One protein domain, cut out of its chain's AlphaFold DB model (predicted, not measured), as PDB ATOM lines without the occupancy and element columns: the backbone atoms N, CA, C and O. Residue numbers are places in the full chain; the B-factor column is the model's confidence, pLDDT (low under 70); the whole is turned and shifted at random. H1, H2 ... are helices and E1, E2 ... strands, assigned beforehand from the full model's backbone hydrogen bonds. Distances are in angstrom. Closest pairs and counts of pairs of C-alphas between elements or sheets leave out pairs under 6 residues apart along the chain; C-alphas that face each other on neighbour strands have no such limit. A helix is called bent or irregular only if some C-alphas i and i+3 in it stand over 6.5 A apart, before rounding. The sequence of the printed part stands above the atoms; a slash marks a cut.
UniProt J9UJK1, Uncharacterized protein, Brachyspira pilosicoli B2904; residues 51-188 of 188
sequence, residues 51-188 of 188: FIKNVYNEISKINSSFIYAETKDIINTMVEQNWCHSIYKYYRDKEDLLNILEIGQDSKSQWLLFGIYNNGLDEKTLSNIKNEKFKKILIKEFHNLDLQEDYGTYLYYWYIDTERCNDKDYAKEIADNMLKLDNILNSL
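What this domain is: This is residues 51 to 188 of the 188 residues of an uncharacterized protein of Brachyspira pilosicoli B2904 (UniProt J9UJK1). A sheet of five strands is arched by sharp bends in E2, E3 and E4, and helices H5 and H1 pack over its bulging face; no named helix covers the hollow face. H3 sits off the sheet, near H5, while the short helices H2 and H4 only graze the sheet. The printed part has 138 residues with five named helices and five named strands, along the chain H1 E1 E2 E3 E4 H2 H3 E5 H4 H5. The sheet's order is E1 E2 E3 E4 E5, all antiparallel, and the class is mixed, helices and strands. The whole is compact, with a radius of gyration of the C-alphas of 14.3 A, and rounded, spanning 39 by 32 by 27 A.

Where its parts are: Start in the sheet with E3, residues 97 to 105, from C-alpha 97 at (12.072, -4.411, 195.592) over 22.4 A. Beside it run E2, residues 84 to 91, and E4, residues 110 to 118, each 20.7 A long. The edge strands are E1, residues 67 to 69, and E5, residues 154 to 159. Find H1 at C-alpha 51, (6.154, 10.985, 178.461); it spans residues 51 to 60 and 14.2 A. H2 is residues 123 to 129, H3 is residues 132 to 141, and H4 is residues 162 to 166. H5, residues 170 to 186, runs 24.3 A to C-alpha 186 at (22.417, -1.954, 193.447).

How they stand to each other: E1 E2 E3 E4 form a meander, each strand the antiparallel neighbour of the one before. Look for N 67 and O 88 at 2.8 A between E1 and E2, N 87 and O 101 at 2.8 A between E2 and E3, N 102 and O 113 at 2.8 A between E3 and E4, and N 116 and O 156 at 2.8 A between E4 and E5. E4 bends by 83 degrees at residue 115. H1 and H5 lie on the same face, making two layers, helices on one face of a sheet. H5 lies over E3 and, only just, over E4 with 3 C-alphas, at a height of 9.1 A over the sheet; Asn 99 and Asp 182 have the closest C-alphas of E3 and H5, 6.7 A. H1 touches H5 at a steep tilt of 50 degrees, the same way; their closest C-alphas, Val 55 and Ala 171, are 4.6 A apart. Every O i to N i+4 pair is within hydrogen-bond range in H1, H2, H3 and H5; irregular H4, with C-alphas 163 and 166 7.3 A apart, has 0 of 1, and 1 of 2 O i to N i+3 pairs.

The domain as a whole: The two C-alphas farthest apart, Glu 123 and Lys 168, are 41.7 A apart. The printed part has no cut. The links E1 to E2 and H3 to E5 are long. Look for pLDDT under 70 at residues 70 to 84, 106 to 109 and 120 to 125 of this model.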
ATOM      1  N   PHE A  51       5.089  10.619 177.540       90.06
ATOM      2  CA  PHE A  51       6.154  10.985 178.461       90.06
ATOM      3  C   PHE A  51       6.804   9.759 179.106       90.06
ATOM      4  O   PHE A  51       8.009   9.587 178.943       90.06
ATOM      5  N   ILE A  52       6.042   8.858 179.745       89.75
ATOM      6  CA  ILE A  52       6.630   7.635 180.322       89.75
ATOM      7  C   ILE A  52       7.345   6.817 179.244       89.75
ATOM      8  O   ILE A  52       8.467   6.360 179.449       89.75
ATOM      9  N   LYS A  53       6.758   6.669 178.056       89.62
ATOM     10  CA  LYS A  53       7.418   5.948 176.959       89.62
ATOM     11  C   LYS A  53       8.742   6.596 176.542       89.62
ATOM     12  O   LYS A  53       9.716   5.896 176.272       89.62
ATOM     13  N   ASN A  54       8.801   7.925 176.515       93.00
ATOM     14  CA  ASN A  54      10.027   8.664 176.234       93.00
ATOM     15  C   ASN A  54      11.069   8.465 177.341       93.00
ATOM     16  O   ASN A  54      12.224   8.201 177.019       93.00
ATOM     17  N   VAL A  55      10.668   8.497 178.617       95.06
ATOM     18  CA  VAL A  55      11.556   8.179 179.749       95.06
ATOM     19  C   VAL A  55      12.136   6.773 179.589       95.06
ATOM     20  O   VAL A  55      13.347   6.588 179.678       95.06
ATOM     21  N   TYR A  56      11.297   5.782 179.271       94.69
ATOM     22  CA  TYR A  56      11.745   4.409 179.042       94.69
ATOM     23  C   TYR A  56      12.767   4.311 177.910       94.69
ATOM     24  O   TYR A  56      13.775   3.615 178.044       94.69
ATOM     25  N   ASN A  57      12.530   5.021 176.807       94.31
ATOM     26  CA  ASN A  57      13.458   5.060 175.684       94.31
ATOM     27  C   ASN A  57      14.807   5.671 176.085       94.31
ATOM     28  O   ASN A  57      15.837   5.181 175.633       94.31
ATOM     29  N   GLU A  58      14.829   6.712 176.922       96.62
ATOM     30  CA  GLU A  58      16.077   7.285 177.443       96.62
ATOM     31  C   GLU A  58      16.811   6.304 178.369       96.62
ATOM     32  O   GLU A  58      18.002   6.060 178.173       96.62
ATOM     33  N   ILE A  59      16.101   5.667 179.309       95.75
ATOM     34  CA  ILE A  59      16.674   4.654 180.212       95.75
ATOM     35  C   ILE A  59      17.263   3.488 179.412       95.75
ATOM     36  O   ILE A  59      18.404   3.087 179.643       95.75
ATOM     37  N   SER A  60      16.520   2.972 178.432       93.75
ATOM     38  CA  SER A  60      16.883   1.776 177.660       93.75
ATOM     39  C   SER A  60      18.118   1.960 176.780       93.75
ATOM     40  O   SER A  60      18.751   0.972 176.408       93.75
ATOM     41  N   LYS A  61      18.509   3.205 176.469       95.06
ATOM     42  CA  LYS A  61      19.794   3.494 175.805       95.06
ATOM     43  C   LYS A  61      20.995   3.141 176.685       95.06
ATOM     44  O   LYS A  61      22.079   2.916 176.154       95.06
ATOM     45  N   ILE A  62      20.815   3.134 178.007       95.00
ATOM     46  CA  ILE A  62      21.881   2.965 179.001       95.00
ATOM     47  C   ILE A  62      21.728   1.629 179.732       95.00
ATOM     48  O   ILE A  62      22.708   0.907 179.905       95.00
ATOM     49  N   ASN A  63      20.509   1.285 180.154       90.81
ATOM     50  CA  ASN A  63      20.225   0.077 180.913       90.81
ATOM     51  C   ASN A  63      18.922  -0.594 180.445       90.81
ATOM     52  O   ASN A  63      17.822  -0.150 180.767       90.81
ATOM     53  N   SER A  64      19.053  -1.719 179.740       90.44
ATOM     54  CA  SER A  64      17.931  -2.506 179.215       90.44
ATOM     55  C   SER A  64      17.264  -3.425 180.248       90.44
ATOM     56  O   SER A  64      16.320  -4.131 179.905       90.44
ATOM     57  N   SER A  65      17.738  -3.443 181.502       91.25
ATOM     58  CA  SER A  65      17.127  -4.253 182.572       91.25
ATOM     59  C   SER A  65      15.811  -3.679 183.105       91.25
ATOM     60  O   SER A  65      15.092  -4.371 183.824       91.25
ATOM     61  N   PHE A  66      15.481  -2.437 182.745       92.81
ATOM     62  CA  PHE A  66      14.172  -1.854 183.010       92.81
ATOM     63  C   PHE A  66      13.115  -2.424 182.065       92.81
ATOM     64  O   PHE A  66      13.340  -2.609 180.869       92.81
ATOM     65  N   ILE A  67      11.932  -2.660 182.614       90.19
ATOM     66  CA  ILE A  67      10.759  -3.163 181.917       90.19
ATOM     67  C   ILE A  67       9.759  -2.019 181.807       90.19
ATOM     68  O   ILE A  67       9.530  -1.294 182.772       90.19
ATOM     69  N   TYR A  68       9.159  -1.876 180.631       87.25
ATOM     70  CA  TYR A  68       8.017  -1.002 180.412       87.25
ATOM     71  C   TYR A  68       6.747  -1.839 180.313       87.25
ATOM     72  O   TYR A  68       6.685  -2.774 179.511       87.25
ATOM     73  N   ALA A  69       5.744  -1.506 181.119       79.38
ATOM     74  CA  ALA A  69       4.452  -2.173 181.127       79.38
ATOM     75  C   ALA A  69       3.328  -1.158 180.864       79.38
ATOM     76  O   ALA A  69       3.082  -0.249 181.658       79.38
ATOM     77  N   GLU A  70       2.638  -1.338 179.734       64.44
ATOM     78  CA  GLU A  70       1.403  -0.637 179.362       64.44
ATOM     79  C   GLU A  70       0.198  -1.530 179.702       64.44
ATOM     80  O   GLU A  70      -0.486  -2.004 178.801       64.44
ATOM     81  N   THR A  71      -0.068  -1.856 180.970       50.97
ATOM     82  CA  THR A  71      -1.286  -2.624 181.287       50.97
ATOM     83  C   THR A  71      -1.726  -2.513 182.732       50.97
ATOM     84  O   THR A  71      -0.924  -2.358 183.644       50.97
ATOM     85  N   LYS A  72      -3.037  -2.723 182.869       43.06
ATOM     86  CA  LYS A  72      -3.893  -3.009 184.020       43.06
ATOM     87  C   LYS A  72      -3.342  -3.890 185.159       43.06
ATOM     88  O   LYS A  72      -4.199  -4.360 185.876       43.06
ATOM     89  N   ASP A  73      -2.047  -4.167 185.338       43.81
ATOM     90  CA  ASP A  73      -1.541  -5.014 186.435       43.81
ATOM     91  C   ASP A  73      -0.009  -4.981 186.595       43.81
ATOM     92  O   ASP A  73       0.722  -5.725 185.944       43.81
ATOM     93  N   ILE A  74       0.453  -4.151 187.536       47.28
ATOM     94  CA  ILE A  74       1.425  -4.558 188.577       47.28
ATOM     95  C   ILE A  74       0.840  -4.189 189.946       47.28
ATOM     96  O   ILE A  74       0.872  -4.995 190.868       47.28
ATOM     97  N   ILE A  75       0.196  -3.018 190.038       46.06
ATOM     98  CA  ILE A  75      -0.519  -2.557 191.241       46.06
ATOM     99  C   ILE A  75      -1.983  -3.031 191.307       46.06
ATOM    100  O   ILE A  75      -2.530  -3.156 192.399       46.06
ATOM    101  N   ASN A  76      -2.625  -3.347 190.181       39.22
ATOM    102  CA  ASN A  76      -4.064  -3.658 190.143       39.22
ATOM    103  C   ASN A  76      -4.460  -4.979 190.820       39.22
ATOM    104  O   ASN A  76      -5.583  -5.086 191.313       39.22
ATOM    105  N   THR A  77      -3.544  -5.940 190.961       42.03
ATOM    106  CA  THR A  77      -3.768  -7.100 191.835       42.03
ATOM    107  C   THR A  77      -3.856  -6.723 193.322       42.03
ATOM    108  O   THR A  77      -4.302  -7.544 194.120       42.03
ATOM    109  N   MET A  78      -3.433  -5.516 193.717       43.59
ATOM    110  CA  MET A  78      -3.278  -5.103 195.122       43.59
ATOM    111  C   MET A  78      -4.100  -3.866 195.519       43.59
ATOM    112  O   MET A  78      -4.429  -3.705 196.692       43.59
ATOM    113  N   VAL A  79      -4.464  -3.004 194.569       40.91
ATOM    114  CA  VAL A  79      -5.289  -1.808 194.781       40.91
ATOM    115  C   VAL A  79      -6.218  -1.730 193.580       40.91
ATOM    116  O   VAL A  79      -5.718  -1.772 192.467       40.91
ATOM    117  N   GLU A  80      -7.536  -1.648 193.756       46.72
ATOM    118  CA  GLU A  80      -8.547  -1.595 192.680       46.72
ATOM    119  C   GLU A  80      -8.408  -0.344 191.773       46.72
ATOM    120  O   GLU A  80      -9.282   0.520 191.708       46.72
ATOM    121  N   GLN A  81      -7.284  -0.195 191.083       50.69
ATOM    122  CA  GLN A  81      -6.990   0.900 190.182       50.69
ATOM    123  C   GLN A  81      -7.382   0.475 188.772       50.69
ATOM    124  O   GLN A  81      -7.376  -0.697 188.399       50.69
ATOM    125  N   ASN A  82      -7.837   1.431 187.971       50.81
ATOM    126  CA  ASN A  82      -8.363   1.074 186.670       50.81
ATOM    127  C   ASN A  82      -7.220   0.972 185.646       50.81
ATOM    128  O   ASN A  82      -7.192  -0.019 184.918       50.81
ATOM    129  N   TRP A  83      -6.297   1.937 185.545       55.62
ATOM    130  CA  TRP A  83      -5.319   2.012 184.446       55.62
ATOM    131  C   TRP A  83      -3.982   2.607 184.945       55.62
ATOM    132  O   TRP A  83      -3.988   3.711 185.489       55.62
ATOM    133  N   CYS A  84      -2.851   1.917 184.736       67.19
ATOM    134  CA  CYS A  84      -1.506   2.417 185.054       67.19
ATOM    135  C   CYS A  84      -0.498   2.120 183.927       67.19
ATOM    136  O   CYS A  84      -0.631   1.125 183.211       67.19
ATOM    137  N   HIS A  85       0.484   3.009 183.742       78.88
ATOM    138  CA  HIS A  85       1.677   2.745 182.925       78.88
ATOM    139  C   HIS A  85       2.889   2.846 183.837       78.88
ATOM    140  O   HIS A  85       3.006   3.820 184.585       78.88
ATOM    141  N   SER A  86       3.794   1.878 183.754       87.06
ATOM    142  CA  SER A  86       4.973   1.860 184.607       87.06
ATOM    143  C   SER A  86       6.246   1.504 183.853       87.06
ATOM    144  O   SER A  86       6.255   0.737 182.889       87.06
ATOM    145  N   ILE A  87       7.342   2.088 184.320       91.75
ATOM    146  CA  ILE A  87       8.698   1.614 184.081       91.75
ATOM    147  C   ILE A  87       9.180   1.068 185.403       91.75
ATOM    148  O   ILE A  87       9.108   1.765 186.412       91.75
ATOM    149  N   TYR A  88       9.709  -0.144 185.415       91.81
ATOM    150  CA  TYR A  88      10.261  -0.689 186.639       91.81
ATOM    151  C   TYR A  88      11.455  -1.592 186.394       91.81
ATOM    152  O   TYR A  88      11.591  -2.225 185.348       91.81
ATOM    153  N   LYS A  89      12.319  -1.677 187.398       92.06
ATOM    154  CA  LYS A  89      13.343  -2.709 187.506       92.06
ATOM    155  C   LYS A  89      13.135  -3.463 188.805       92.06
ATOM    156  O   LYS A  89      12.950  -2.850 189.852       92.06
ATOM    157  N   TYR A  90      13.166  -4.784 188.705       88.25
ATOM    158  CA  TYR A  90      12.866  -5.691 189.800       88.25
ATOM    159  C   TYR A  90      14.139  -6.340 190.342       88.25
ATOM    160  O   TYR A  90      14.894  -6.953 189.583       88.25
ATOM    161  N   TYR A  91      14.356  -6.225 191.649       85.94
ATOM    162  CA  TYR A  91      15.530  -6.747 192.349       85.94
ATOM    163  C   TYR A  91      15.122  -7.961 193.185       85.94
ATOM    164  O   TYR A  91      14.857  -7.858 194.381       85.94
ATOM    165  N   ARG A  92      15.047  -9.131 192.540       78.88
ATOM    166  CA  ARG A  92      14.669 -10.402 193.196       78.88
ATOM    167  C   ARG A  92      15.634 -10.803 194.307       78.88
ATOM    168  O   ARG A  92      15.235 -11.389 195.303       78.88
ATOM    169  N   ASP A  93      16.910 -10.497 194.116       77.69
ATOM    170  CA  ASP A  93      17.985 -10.703 195.083       77.69
ATOM    171  C   ASP A  93      17.891  -9.763 196.290       77.69
ATOM    172  O   ASP A  93      18.534 -10.009 197.308       77.69
ATOM    173  N   LYS A  94      17.065  -8.717 196.192       74.00
ATOM    174  CA  LYS A  94      16.806  -7.735 197.248       74.00
ATOM    175  C   LYS A  94      15.352  -7.798 197.691       74.00
ATOM    176  O   LYS A  94      14.726  -6.768 197.903       74.00
ATOM    177  N   GLU A  95      14.846  -9.027 197.797       70.56
ATOM    178  CA  GLU A  95      13.540  -9.343 198.374       70.56
ATOM    179  C   GLU A  95      12.403  -8.550 197.707       70.56
ATOM    180  O   GLU A  95      11.602  -7.866 198.331       70.56
ATOM    181  N   ASP A  96      12.337  -8.640 196.385       76.00
ATOM    182  CA  ASP A  96      11.203  -8.144 195.610       76.00
ATOM    183  C   ASP A  96      10.986  -6.620 195.657       76.00
ATOM    184  O   ASP A  96       9.864  -6.124 195.516       76.00
ATOM    185  N   LEU A  97      12.077  -5.860 195.781       86.25
ATOM    186  CA  LEU A  97      12.072  -4.411 195.592       86.25
ATOM    187  C   LEU A  97      11.930  -4.029 194.123       86.25
ATOM    188  O   LEU A  97      12.483  -4.673 193.225       86.25
ATOM    189  N   LEU A  98      11.249  -2.909 193.891       89.81
ATOM    190  CA  LEU A  98      11.163  -2.277 192.586       89.81
ATOM    191  C   LEU A  98      11.686  -0.840 192.651       89.81
ATOM    192  O   LEU A  98      11.291  -0.055 193.510       89.81
ATOM    193  N   ASN A  99      12.529  -0.487 191.684       93.38
ATOM    194  CA  ASN A  99      12.703   0.898 191.253       93.38
ATOM    195  C   ASN A  99      11.617   1.161 190.220       93.38
ATOM    196  O   ASN A  99      11.656   0.526 189.166       93.38
ATOM    197  N   ILE A 100      10.653   2.024 190.524       92.38
ATOM    198  CA  ILE A 100       9.467   2.217 189.694       92.38
ATOM    199  C   ILE A 100       9.257   3.697 189.380       92.38
ATOM    200  O   ILE A 100       9.417   4.551 190.246       92.38
ATOM    201  N   LEU A 101       8.869   3.986 188.144       92.56
ATOM    202  CA  LEU A 101       8.155   5.194 187.747       92.56
ATOM    203  C   LEU A 101       6.788   4.751 187.259       92.56
ATOM    204  O   LEU A 101       6.704   3.900 186.376       92.56
ATOM    205  N   GLU A 102       5.730   5.343 187.782       88.06
ATOM    206  CA  GLU A 102       4.381   5.029 187.355       88.06
ATOM    207  C   GLU A 102       3.518   6.264 187.218       88.06
ATOM    208  O   GLU A 102       3.671   7.243 187.950       88.06
ATOM    209  N   ILE A 103       2.559   6.158 186.311       83.56
ATOM    210  CA  ILE A 103       1.405   7.034 186.267       83.56
ATOM    211  C   ILE A 103       0.157   6.223 186.568       83.56
ATOM    212  O   ILE A 103      -0.081   5.178 185.954       83.56
ATOM    213  N   GLY A 104      -0.638   6.719 187.504       75.56
ATOM    214  CA  GLY A 104      -1.900   6.114 187.895       75.56
ATOM    215  C   GLY A 104      -2.974   7.171 188.091       75.56
ATOM    216  O   GLY A 104      -2.700   8.367 188.200       75.56
ATOM    217  N   GLN A 105      -4.226   6.730 188.077       70.12
ATOM    218  CA  GLN A 105      -5.373   7.593 188.304       70.12
ATOM    219  C   GLN A 105      -6.448   6.850 189.092       70.12
ATOM    220  O   GLN A 105      -6.789   5.706 188.780       70.12
ATOM    221  N   ASP A 106      -7.041   7.548 190.055       65.75
ATOM    222  CA  ASP A 106      -8.262   7.140 190.731       65.75
ATOM    223  C   ASP A 106      -9.429   8.089 190.388       65.75
ATOM    224  O   ASP A 106      -9.353   8.955 189.508       65.75
ATOM    225  N   SER A 107     -10.565   7.893 191.061       57.25
ATOM    226  CA  SER A 107     -11.768   8.717 190.871       57.25
ATOM    227  C   SER A 107     -11.590  10.203 191.232       57.25
ATOM    228  O   SER A 107     -12.427  11.018 190.847       57.25
ATOM    229  N   LYS A 108     -10.528  10.563 191.961       57.09
ATOM    230  CA  LYS A 108     -10.288  11.887 192.545       57.09
ATOM    231  C   LYS A 108      -9.069  12.587 191.950       57.09
ATOM    232  O   LYS A 108      -9.116  13.803 191.774       57.09
ATOM    233  N   SER A 109      -7.999  11.865 191.637       64.31
ATOM    234  CA  SER A 109      -6.748  12.451 191.166       64.31
ATOM    235  C   SER A 109      -5.934  11.500 190.294       64.31
ATOM    236  O   SER A 109      -6.142  10.290 190.242       64.31
ATOM    237  N   GLN A 110      -4.997  12.100 189.572       72.44
ATOM    238  CA  GLN A 110      -3.951  11.416 188.833       72.44
ATOM    239  C   GLN A 110      -2.621  11.680 189.536       72.44
ATOM    240  O   GLN A 110      -2.401  12.788 190.029       72.44
ATOM    241  N   TRP A 111      -1.745  10.684 189.573       78.56
ATOM    242  CA  TRP A 111      -0.401  10.800 190.121       78.56
ATOM    243  C   TRP A 111       0.628  10.295 189.118       78.56
ATOM    244  O   TRP A 111       0.368   9.363 188.361       78.56
ATOM    245  N   LEU A 112       1.804  10.917 189.144       86.38
ATOM    246  CA  LEU A 112       3.009  10.458 188.466       86.38
ATOM    247  C   LEU A 112       4.104  10.397 189.528       86.38
ATOM    248  O   LEU A 112       4.517  11.431 190.058       86.38
ATOM    249  N   LEU A 113       4.505   9.184 189.893       89.94
ATOM    250  CA  LEU A 113       5.393   8.921 191.019       89.94
ATOM    251  C   LEU A 113       6.596   8.127 190.546       89.94
ATOM    252  O   LEU A 113       6.435   7.125 189.855       89.94
ATOM    253  N   PHE A 114       7.790   8.530 190.974       92.44
ATOM    254  CA  PHE A 114       8.946   7.641 190.938       92.44
ATOM    255  C   PHE A 114       9.382   7.305 192.357       92.44
ATOM    256  O   PHE A 114       9.234   8.125 193.264       92.44
ATOM    257  N   GLY A 115       9.907   6.106 192.573       93.31
ATOM    258  CA  GLY A 115      10.287   5.697 193.913       93.31
ATOM    259  C   GLY A 115      10.701   4.245 194.048       93.31
ATOM    260  O   GLY A 115      10.927   3.523 193.077       93.31
ATOM    261  N   ILE A 116      10.804   3.842 195.309       91.56
ATOM    262  CA  ILE A 116      11.091   2.485 195.748       91.56
ATOM    263  C   ILE A 116       9.772   1.865 196.190       91.56
ATOM    264  O   ILE A 116       9.165   2.305 197.170       91.56
ATOM    265  N   TYR A 117       9.355   0.829 195.477       87.19
ATOM    266  CA  TYR A 117       8.134   0.093 195.752       87.19
ATOM    267  C   TYR A 117       8.458  -1.276 196.338       87.19
ATOM    268  O   TYR A 117       9.409  -1.942 195.920       87.19
ATOM    269  N   ASN A 118       7.659  -1.682 197.316       79.44
ATOM    270  CA  ASN A 118       7.791  -2.949 198.013       79.44
ATOM    271  C   ASN A 118       6.626  -3.876 197.640       79.44
ATOM    272  O   ASN A 118       5.474  -3.566 197.938       79.44
ATOM    273  N   ASN A 119       6.937  -5.022 197.029       73.94
ATOM    274  CA  ASN A 119       5.946  -5.997 196.565       73.94
ATOM    275  C   ASN A 119       5.623  -7.122 197.580       73.94
ATOM    276  O   ASN A 119       5.084  -8.155 197.188       73.94
ATOM    277  N   GLY A 120       5.926  -6.947 198.875       64.69
ATOM    278  CA  GLY A 120       5.497  -7.874 199.940       64.69
ATOM    279  C   GLY A 120       6.589  -8.362 200.900       64.69
ATOM    280  O   GLY A 120       6.688  -9.560 201.147       64.69
ATOM    281  N   LEU A 121       7.397  -7.452 201.452       62.06
ATOM    282  CA  LEU A 121       8.541  -7.779 202.320       62.06
ATOM    283  C   LEU A 121       8.221  -8.309 203.728       62.06
ATOM    284  O   LEU A 121       7.259  -7.887 204.374       62.06
ATOM    285  N   ASP A 122       9.153  -9.129 204.235       62.31
ATOM    286  CA  ASP A 122       9.359  -9.408 205.660       62.31
ATOM    287  C   ASP A 122      10.015  -8.212 206.403       62.31
ATOM    288  O   ASP A 122      10.526  -7.263 205.799       62.31
ATOM    289  N   GLU A 123       9.982  -8.214 207.741       62.50
ATOM    290  CA  GLU A 123      10.409  -7.077 208.580       62.50
ATOM    291  C   GLU A 123      11.893  -6.675 208.425       62.50
ATOM    292  O   GLU A 123      12.265  -5.535 208.733       62.50
ATOM    293  N   LYS A 124      12.770  -7.572 207.955       66.00
ATOM    294  CA  LYS A 124      14.221  -7.357 207.981       66.00
ATOM    295  C   LYS A 124      14.676  -6.369 206.907       66.00
ATOM    296  O   LYS A 124      15.440  -5.452 207.221       66.00
ATOM    297  N   THR A 125      14.190  -6.474 205.674       64.00
ATOM    298  CA  THR A 125      14.570  -5.541 204.589       64.00
ATOM    299  C   THR A 125      13.887  -4.189 204.702       64.00
ATOM    300  O   THR A 125      14.509  -3.162 204.412       64.00
ATOM    301  N   LEU A 126      12.675  -4.152 205.261       71.88
ATOM    302  CA  LEU A 126      12.045  -2.909 205.708       71.88
ATOM    303  C   LEU A 126      12.986  -2.105 206.620       71.88
ATOM    304  O   LEU A 126      13.140  -0.903 206.414       71.88
ATOM    305  N   SER A 127      13.690  -2.755 207.553       71.94
ATOM    306  CA  SER A 127      14.635  -2.081 208.459       71.94
ATOM    307  C   SER A 127      15.918  -1.566 207.776       71.94
ATOM    308  O   SER A 127      16.453  -0.521 208.159       71.94
ATOM    309  N   ASN A 128      16.399  -2.244 206.725       72.31
ATOM    310  CA  ASN A 128      17.590  -1.834 205.968       72.31
ATOM    311  C   ASN A 128      17.332  -0.643 205.038       72.31
ATOM    312  O   ASN A 128      18.254   0.116 204.741       72.31
ATOM    313  N   ILE A 129      16.093  -0.473 204.587       79.62
ATOM    314  CA  ILE A 129      15.714   0.628 203.701       79.62
ATOM    315  C   ILE A 129      15.171   1.795 204.516       79.62
ATOM    316  O   ILE A 129      15.625   2.918 204.328       79.62
ATOM    317  N   LYS A 130      14.299   1.543 205.499       81.50
ATOM    318  CA  LYS A 130      13.706   2.588 206.348       81.50
ATOM    319  C   LYS A 130      14.642   3.150 207.426       81.50
ATOM    320  O   LYS A 130      14.179   3.770 208.380       81.50
ATOM    321  N   ASN A 131      15.957   2.945 207.321       84.88
ATOM    322  CA  ASN A 131      16.890   3.545 208.273       84.88
ATOM    323  C   ASN A 131      17.318   4.962 207.866       84.88
ATOM    324  O   ASN A 131      17.434   5.318 206.692       84.88
ATOM    325  N   GLU A 132      17.661   5.755 208.880       89.06
ATOM    326  CA  GLU A 132      18.088   7.149 208.730       89.06
ATOM    327  C   GLU A 132      19.330   7.337 207.851       89.06
ATOM    328  O   GLU A 132      19.513   8.390 207.239       89.06
ATOM    329  N   LYS A 133      20.215   6.336 207.773       91.25
ATOM    330  CA  LYS A 133      21.411   6.421 206.927       91.25
ATOM    331  C   LYS A 133      21.020   6.374 205.451       91.25
ATOM    332  O   LYS A 133      21.524   7.188 204.680       91.25
ATOM    333  N   PHE A 134      20.130   5.462 205.068       91.06
ATOM    334  CA  PHE A 134      19.654   5.335 203.694       91.06
ATOM    335  C   PHE A 134      18.806   6.540 203.279       91.06
ATOM    336  O   PHE A 134      19.077   7.152 202.247       91.06
ATOM    337  N   LYS A 135      17.888   6.987 204.143       91.62
ATOM    338  CA  LYS A 135      17.107   8.215 203.934       91.62
ATOM    339  C   LYS A 135      17.987   9.436 203.638       91.62
ATOM    340  O   LYS A 135      17.732  10.176 202.691       91.62
ATOM    341  N   LYS A 136      19.079   9.623 204.388       93.12
ATOM    342  CA  LYS A 136      20.043  10.714 204.143       93.12
ATOM    343  C   LYS A 136      20.743  10.613 202.788       93.12
ATOM    344  O   LYS A 136      21.046  11.651 202.203       93.12
ATOM    345  N   ILE A 137      21.003   9.400 202.289       93.75
ATOM    346  CA  ILE A 137      21.546   9.199 200.937       93.75
ATOM    347  C   ILE A 137      20.523   9.681 199.908       93.75
ATOM    348  O   ILE A 137      20.881  10.480 199.048       93.75
ATOM    349  N   LEU A 138      19.255   9.280 200.037       94.19
ATOM    350  CA  LEU A 138      18.197   9.710 199.121       94.19
ATOM    351  C   LEU A 138      18.039  11.237 199.105       94.19
ATOM    352  O   LEU A 138      18.080  11.837 198.037       94.19
ATOM    353  N   ILE A 139      17.954  11.887 200.271       93.12
ATOM    354  CA  ILE A 139      17.826  13.355 200.366       93.12
ATOM    355  C   ILE A 139      19.026  14.064 199.726       93.12
ATOM    356  O   ILE A 139      18.867  15.059 199.025       93.12
ATOM    357  N   LYS A 140      20.244  13.561 199.950       93.88
ATOM    358  CA  LYS A 140      21.454  14.149 199.367       93.88
ATOM    359  C   LYS A 140      21.468  14.010 197.845       93.88
ATOM    360  O   LYS A 140      21.799  14.958 197.132       93.88
ATOM    361  N   GLU A 141      21.149  12.822 197.346       94.06
ATOM    362  CA  GLU A 141      21.222  12.524 195.922       94.06
ATOM    363  C   GLU A 141      20.076  13.172 195.133       94.06
ATOM    364  O   GLU A 141      20.300  13.607 194.003       94.06
ATOM    365  N   PHE A 142      18.897  13.326 195.733       93.69
ATOM    366  CA  PHE A 142      17.706  13.923 195.121       93.69
ATOM    367  C   PHE A 142      17.324  15.253 195.791       93.69
ATOM    368  O   PHE A 142      16.158  15.517 196.038       93.69
ATOM    369  N   HIS A 143      18.308  16.112 196.074       87.19
ATOM    370  CA  HIS A 143      18.135  17.360 196.839       87.19
ATOM    371  C   HIS A 143      17.136  18.379 196.258       87.19
ATOM    372  O   HIS A 143      16.707  19.270 196.982       87.19
ATOM    373  N   ASN A 144      16.783  18.269 194.973       85.44
ATOM    374  CA  ASN A 144      15.793  19.133 194.315       85.44
ATOM    375  C   ASN A 144      14.381  18.529 194.300       85.44
ATOM    376  O   ASN A 144      13.490  19.080 193.660       85.44
ATOM    377  N   LEU A 145      14.192  17.375 194.937       87.81
ATOM    378  CA  LEU A 145      12.935  16.650 194.964       87.81
ATOM    379  C   LEU A 145      12.544  16.388 196.415       87.81
ATOM    380  O   LEU A 145      13.326  15.849 197.201       87.81
ATOM    381  N   ASP A 146      11.306  16.724 196.755       87.62
ATOM    382  CA  ASP A 146      10.790  16.518 198.102       87.62
ATOM    383  C   ASP A 146      10.506  15.033 198.335       87.62
ATOM    384  O   ASP A 146       9.533  14.484 197.814       87.62
ATOM    385  N   LEU A 147      11.371  14.380 199.114       91.81
ATOM    386  CA  LEU A 147      11.219  12.975 199.486       91.81
ATOM    387  C   LEU A 147       9.939  12.772 200.306       91.81
ATOM    388  O   LEU A 147       9.752  13.409 201.343       91.81
ATOM    389  N   GLN A 148       9.104  11.842 199.859       92.06
ATOM    390  CA  GLN A 148       7.889  11.402 200.532       92.06
ATOM    391  C   GLN A 148       8.008   9.931 200.957       92.06
ATOM    392  O   GLN A 148       8.824   9.174 200.422       92.06
ATOM    393  N   GLU A 149       7.191   9.522 201.929       86.81
ATOM    394  CA  GLU A 149       7.241   8.202 202.573       86.81
ATOM    395  C   GLU A 149       5.830   7.627 202.761       86.81
ATOM    396  O   GLU A 149       4.859   8.375 202.872       86.81
ATOM    397  N   ASP A 150       5.733   6.297 202.818       73.06
ATOM    398  CA  ASP A 150       4.556   5.540 203.277       73.06
ATOM    399  C   ASP A 150       3.230   5.805 202.529       73.06
ATOM    400  O   ASP A 150       2.139   5.705 203.098       73.06
ATOM    401  N   TYR A 151       3.298   6.081 201.222       72.56
ATOM    402  CA  TYR A 151       2.114   6.123 200.357       72.56
ATOM    403  C   TYR A 151       1.795   4.736 199.795       72.56
ATOM    404  O   TYR A 151       2.400   4.272 198.827       72.56
ATOM    405  N   GLY A 152       0.835   4.052 200.418       75.19
ATOM    406  CA  GLY A 152       0.491   2.680 200.051       75.19
ATOM    407  C   GLY A 152       1.684   1.744 200.260       75.19
ATOM    408  O   GLY A 152       2.146   1.557 201.380       75.19
ATOM    409  N   THR A 153       2.179   1.157 199.177       77.50
ATOM    410  CA  THR A 153       3.313   0.215 199.137       77.50
ATOM    411  C   THR A 153       4.643   0.864 198.736       77.50
ATOM    412  O   THR A 153       5.672   0.184 198.653       77.50
ATOM    413  N   TYR A 154       4.662   2.183 198.532       84.88
ATOM    414  CA  TYR A 154       5.903   2.935 198.386       84.88
ATOM    415  C   TYR A 154       6.628   3.059 199.725       84.88
ATOM    416  O   TYR A 154       6.070   3.537 200.710       84.88
ATOM    417  N   LEU A 155       7.907   2.686 199.738       87.88
ATOM    418  CA  LEU A 155       8.801   2.938 200.871       87.88
ATOM    419  C   LEU A 155       9.288   4.387 200.861       87.88
ATOM    420  O   LEU A 155       9.285   5.059 201.887       87.88
ATOM    421  N   TYR A 156       9.685   4.848 199.678       92.12
ATOM    422  CA  TYR A 156      10.174   6.191 199.403       92.12
ATOM    423  C   TYR A 156       9.726   6.585 198.011       92.12
ATOM    424  O   TYR A 156       9.826   5.771 197.091       92.12
ATOM    425  N   TYR A 157       9.264   7.813 197.835       92.75
ATOM    426  CA  TYR A 157       8.817   8.274 196.531       92.75
ATOM    427  C   TYR A 157       8.938   9.785 196.382       92.75
ATOM    428  O   TYR A 157       9.104  10.519 197.354       92.75
ATOM    429  N   TRP A 158       8.831  10.236 195.140       94.06
ATOM    430  CA  TRP A 158       8.782  11.640 194.778       94.06
ATOM    431  C   TRP A 158       7.691  11.858 193.739       94.06
ATOM    432  O   TRP A 158       7.486  11.033 192.841       94.06
ATOM    433  N   TYR A 159       7.021  13.000 193.847       89.94
ATOM    434  CA  TYR A 159       6.100  13.461 192.821       89.94
ATOM    435  C   TYR A 159       6.875  13.984 191.616       89.94
ATOM    436  O   TYR A 159       7.853  14.718 191.755       89.94
ATOM    437  N   ILE A 160       6.401  13.623 190.432       88.75
ATOM    438  CA  ILE A 160       6.857  14.195 189.172       88.75
ATOM    439  C   ILE A 160       5.835  15.228 188.720       88.75
ATOM    440  O   ILE A 160       4.622  15.009 188.784       88.75
ATOM    441  N   ASP A 161       6.337  16.362 188.249       86.44
ATOM    442  CA  ASP A 161       5.509  17.462 187.791       86.44
ATOM    443  C   ASP A 161       4.890  17.135 186.427       86.44
ATOM    444  O   ASP A 161       5.535  17.212 185.379       86.44
ATOM    445  N   THR A 162       3.607  16.770 186.442       81.81
ATOM    446  CA  THR A 162       2.863  16.420 185.223       81.81
ATOM    447  C   THR A 162       2.750  17.573 184.225       81.81
ATOM    448  O   THR A 162       2.538  17.328 183.037       81.81
ATOM    449  N   GLU A 163       2.896  18.828 184.662       83.06
ATOM    450  CA  GLU A 163       2.816  19.987 183.765       83.06
ATOM    451  C   GLU A 163       4.033  20.068 182.837       83.06
ATOM    452  O   GLU A 163       3.929  20.563 181.713       83.06
ATOM    453  N   ARG A 164       5.158  19.485 183.263       87.69
ATOM    454  CA  ARG A 164       6.422  19.441 182.521       87.69
ATOM    455  C   ARG A 164       6.546  18.236 181.589       87.69
ATOM    456  O   ARG A 164       7.545  18.109 180.888       87.69
ATOM    457  N   CYS A 165       5.546  17.354 181.501       87.06
ATOM    458  CA  CYS A 165       5.592  16.157 180.641       87.06
ATOM    459  C   CYS A 165       5.820  16.460 179.145       87.06
ATOM    460  O   CYS A 165       6.295  15.600 178.406       87.06
ATOM    461  N   ASN A 166       5.494  17.675 178.698       82.81
ATOM    462  CA  ASN A 166       5.709  18.128 177.323       82.81
ATOM    463  C   ASN A 166       7.060  18.840 177.111       82.81
ATOM    464  O   ASN A 166       7.393  19.198 175.977       82.81
ATOM    465  N   ASP A 167       7.849  19.034 178.170       90.25
ATOM    466  CA  ASP A 167       9.171  19.642 178.085       90.25
ATOM    467  C   ASP A 167      10.149  18.685 177.396       90.25
ATOM    468  O   ASP A 167      10.266  17.504 177.734       90.25
ATOM    469  N   LYS A 168      10.917  19.225 176.446       82.19
ATOM    470  CA  LYS A 168      11.815  18.449 175.579       82.19
ATOM    471  C   LYS A 168      12.845  17.611 176.345       82.19
ATOM    472  O   LYS A 168      13.167  16.508 175.910       82.19
ATOM    473  N   ASP A 169      13.352  18.130 177.461       91.75
ATOM    474  CA  ASP A 169      14.451  17.512 178.208       91.75
ATOM    475  C   ASP A 169      13.981  16.796 179.487       91.75
ATOM    476  O   ASP A 169      14.764  16.089 180.123       91.75
ATOM    477  N   TYR A 170      12.701  16.915 179.854       93.56
ATOM    478  CA  TYR A 170      12.220  16.406 181.140       93.56
ATOM    479  C   TYR A 170      12.175  14.879 181.198       93.56
ATOM    480  O   TYR A 170      12.506  14.282 182.220       93.56
ATOM    481  N   ALA A 171      11.874  14.217 180.076       93.44
ATOM    482  CA  ALA A 171      11.926  12.757 180.011       93.44
ATOM    483  C   ALA A 171      13.336  12.221 180.321       93.44
ATOM    484  O   ALA A 171      13.491  11.202 180.992       93.44
ATOM    485  N   LYS A 172      14.371  12.943 179.876       95.69
ATOM    486  CA  LYS A 172      15.761  12.606 180.174       95.69
ATOM    487  C   LYS A 172      16.106  12.877 181.638       95.69
ATOM    488  O   LYS A 172      16.733  12.035 182.263       95.69
ATOM    489  N   GLU A 173      15.659  14.003 182.192       95.44
ATOM    490  CA  GLU A 173      15.836  14.327 183.617       95.44
ATOM    491  C   GLU A 173      15.291  13.205 184.521       95.44
ATOM    492  O   GLU A 173      15.977  12.736 185.430       95.44
ATOM    493  N   ILE A 174      14.082  12.711 184.233       95.38
ATOM    494  CA  ILE A 174      13.480  11.612 185.000       95.38
ATOM    495  C   ILE A 174      14.198  10.279 184.752       95.38
ATOM    496  O   ILE A 174      14.405   9.516 185.698       95.38
ATOM    497  N   ALA A 175      14.640  10.006 183.522       95.81
ATOM    498  CA  ALA A 175      15.451   8.827 183.217       95.81
ATOM    499  C   ALA A 175      16.768   8.807 184.011       95.81
ATOM    500  O   ALA A 175      17.121   7.782 184.600       95.81
ATOM    501  N   ASP A 176      17.458   9.946 184.085       96.25
ATOM    502  CA  ASP A 176      18.695  10.100 184.850       96.25
ATOM    503  C   ASP A 176      18.442   9.857 186.349       96.25
ATOM    504  O   ASP A 176      19.216   9.149 186.999       96.25
ATOM    505  N   ASN A 177      17.322  10.349 186.897       96.00
ATOM    506  CA  ASN A 177      16.923  10.081 188.283       96.00
ATOM    507  C   ASN A 177      16.642   8.591 188.540       96.00
ATOM    508  O   ASN A 177      17.089   8.047 189.554       96.00
ATOM    509  N   MET A 178      15.963   7.906 187.619       95.81
ATOM    510  CA  MET A 178      15.715   6.465 187.724       95.81
ATOM    511  C   MET A 178      17.008   5.644 187.689       95.81
ATOM    512  O   MET A 178      17.183   4.737 188.504       95.81
ATOM    513  N   LEU A 179      17.940   5.971 186.790       96.88
ATOM    514  CA  LEU A 179      19.256   5.325 186.711       96.88
ATOM    515  C   LEU A 179      20.111   5.623 187.949       96.88
ATOM    516  O   LEU A 179      20.846   4.765 188.439       96.88
ATOM    517  N   LYS A 180      19.993   6.832 188.498       96.62
ATOM    518  CA  LYS A 180      20.640   7.200 189.754       96.62
ATOM    519  C   LYS A 180      20.120   6.364 190.919       96.62
ATOM    520  O   LYS A 180      20.923   5.834 191.690       96.62
ATOM    521  N   LEU A 181      18.801   6.198 191.018       96.00
ATOM    522  CA  LEU A 181      18.183   5.335 192.020       96.00
ATOM    523  C   LEU A 181      18.605   3.872 191.833       96.00
ATOM    524  O   LEU A 181      18.904   3.203 192.817       96.00
ATOM    525  N   ASP A 182      18.729   3.398 190.589       95.75
ATOM    526  CA  ASP A 182      19.243   2.055 190.292       95.75
ATOM    527  C   ASP A 182      20.644   1.835 190.870       95.75
ATOM    528  O   ASP A 182      20.892   0.832 191.535       95.75
ATOM    529  N   ASN A 183      21.554   2.794 190.694       94.56
ATOM    530  CA  ASN A 183      22.907   2.703 191.250       94.56
ATOM    531  C   ASN A 183      22.916   2.648 192.786       94.56
ATOM    532  O   ASN A 183      23.682   1.879 193.373       94.56
ATOM    533  N   ILE A 184      22.053   3.434 193.435       93.12
ATOM    534  CA  ILE A 184      21.893   3.419 194.895       93.12
ATOM    535  C   ILE A 184      21.380   2.051 195.347       93.12
ATOM    536  O   ILE A 184      21.973   1.438 196.234       93.12
ATOM    537  N   LEU A 185      20.321   1.547 194.709       90.69
ATOM    538  CA  LEU A 185      19.708   0.271 195.064       90.69
ATOM    539  C   LEU A 185      20.636  -0.909 194.798       90.69
ATOM    540  O   LEU A 185      20.696  -1.799 195.633       90.69
ATOM    541  N   ASN A 186      21.415  -0.913 193.711       88.25
ATOM    542  CA  ASN A 186      22.417  -1.954 193.447       88.25
ATOM    543  C   ASN A 186      23.511  -2.013 194.524       88.25
ATOM    544  O   ASN A 186      24.082  -3.080 194.725       88.25
ATOM    545  N   SER A 187      23.763  -0.906 195.229       84.88
ATOM    546  CA  SER A 187      24.806  -0.795 196.258       84.88
ATOM    547  C   SER A 187      24.354  -1.194 197.672       84.88
ATOM    548  O   SER A 187      25.185  -1.185 198.581       84.88
ATOM    549  N   LEU A 188      23.062  -1.497 197.863       79.25
ATOM    550  CA  LEU A 188      22.518  -2.117 199.082       79.25
ATOM    551  C   LEU A 188      22.974  -3.571 199.220       79.25
ATOM    552  O   LEU A 188      23.380  -3.943 200.340       79.25
TER     553      LEU A 188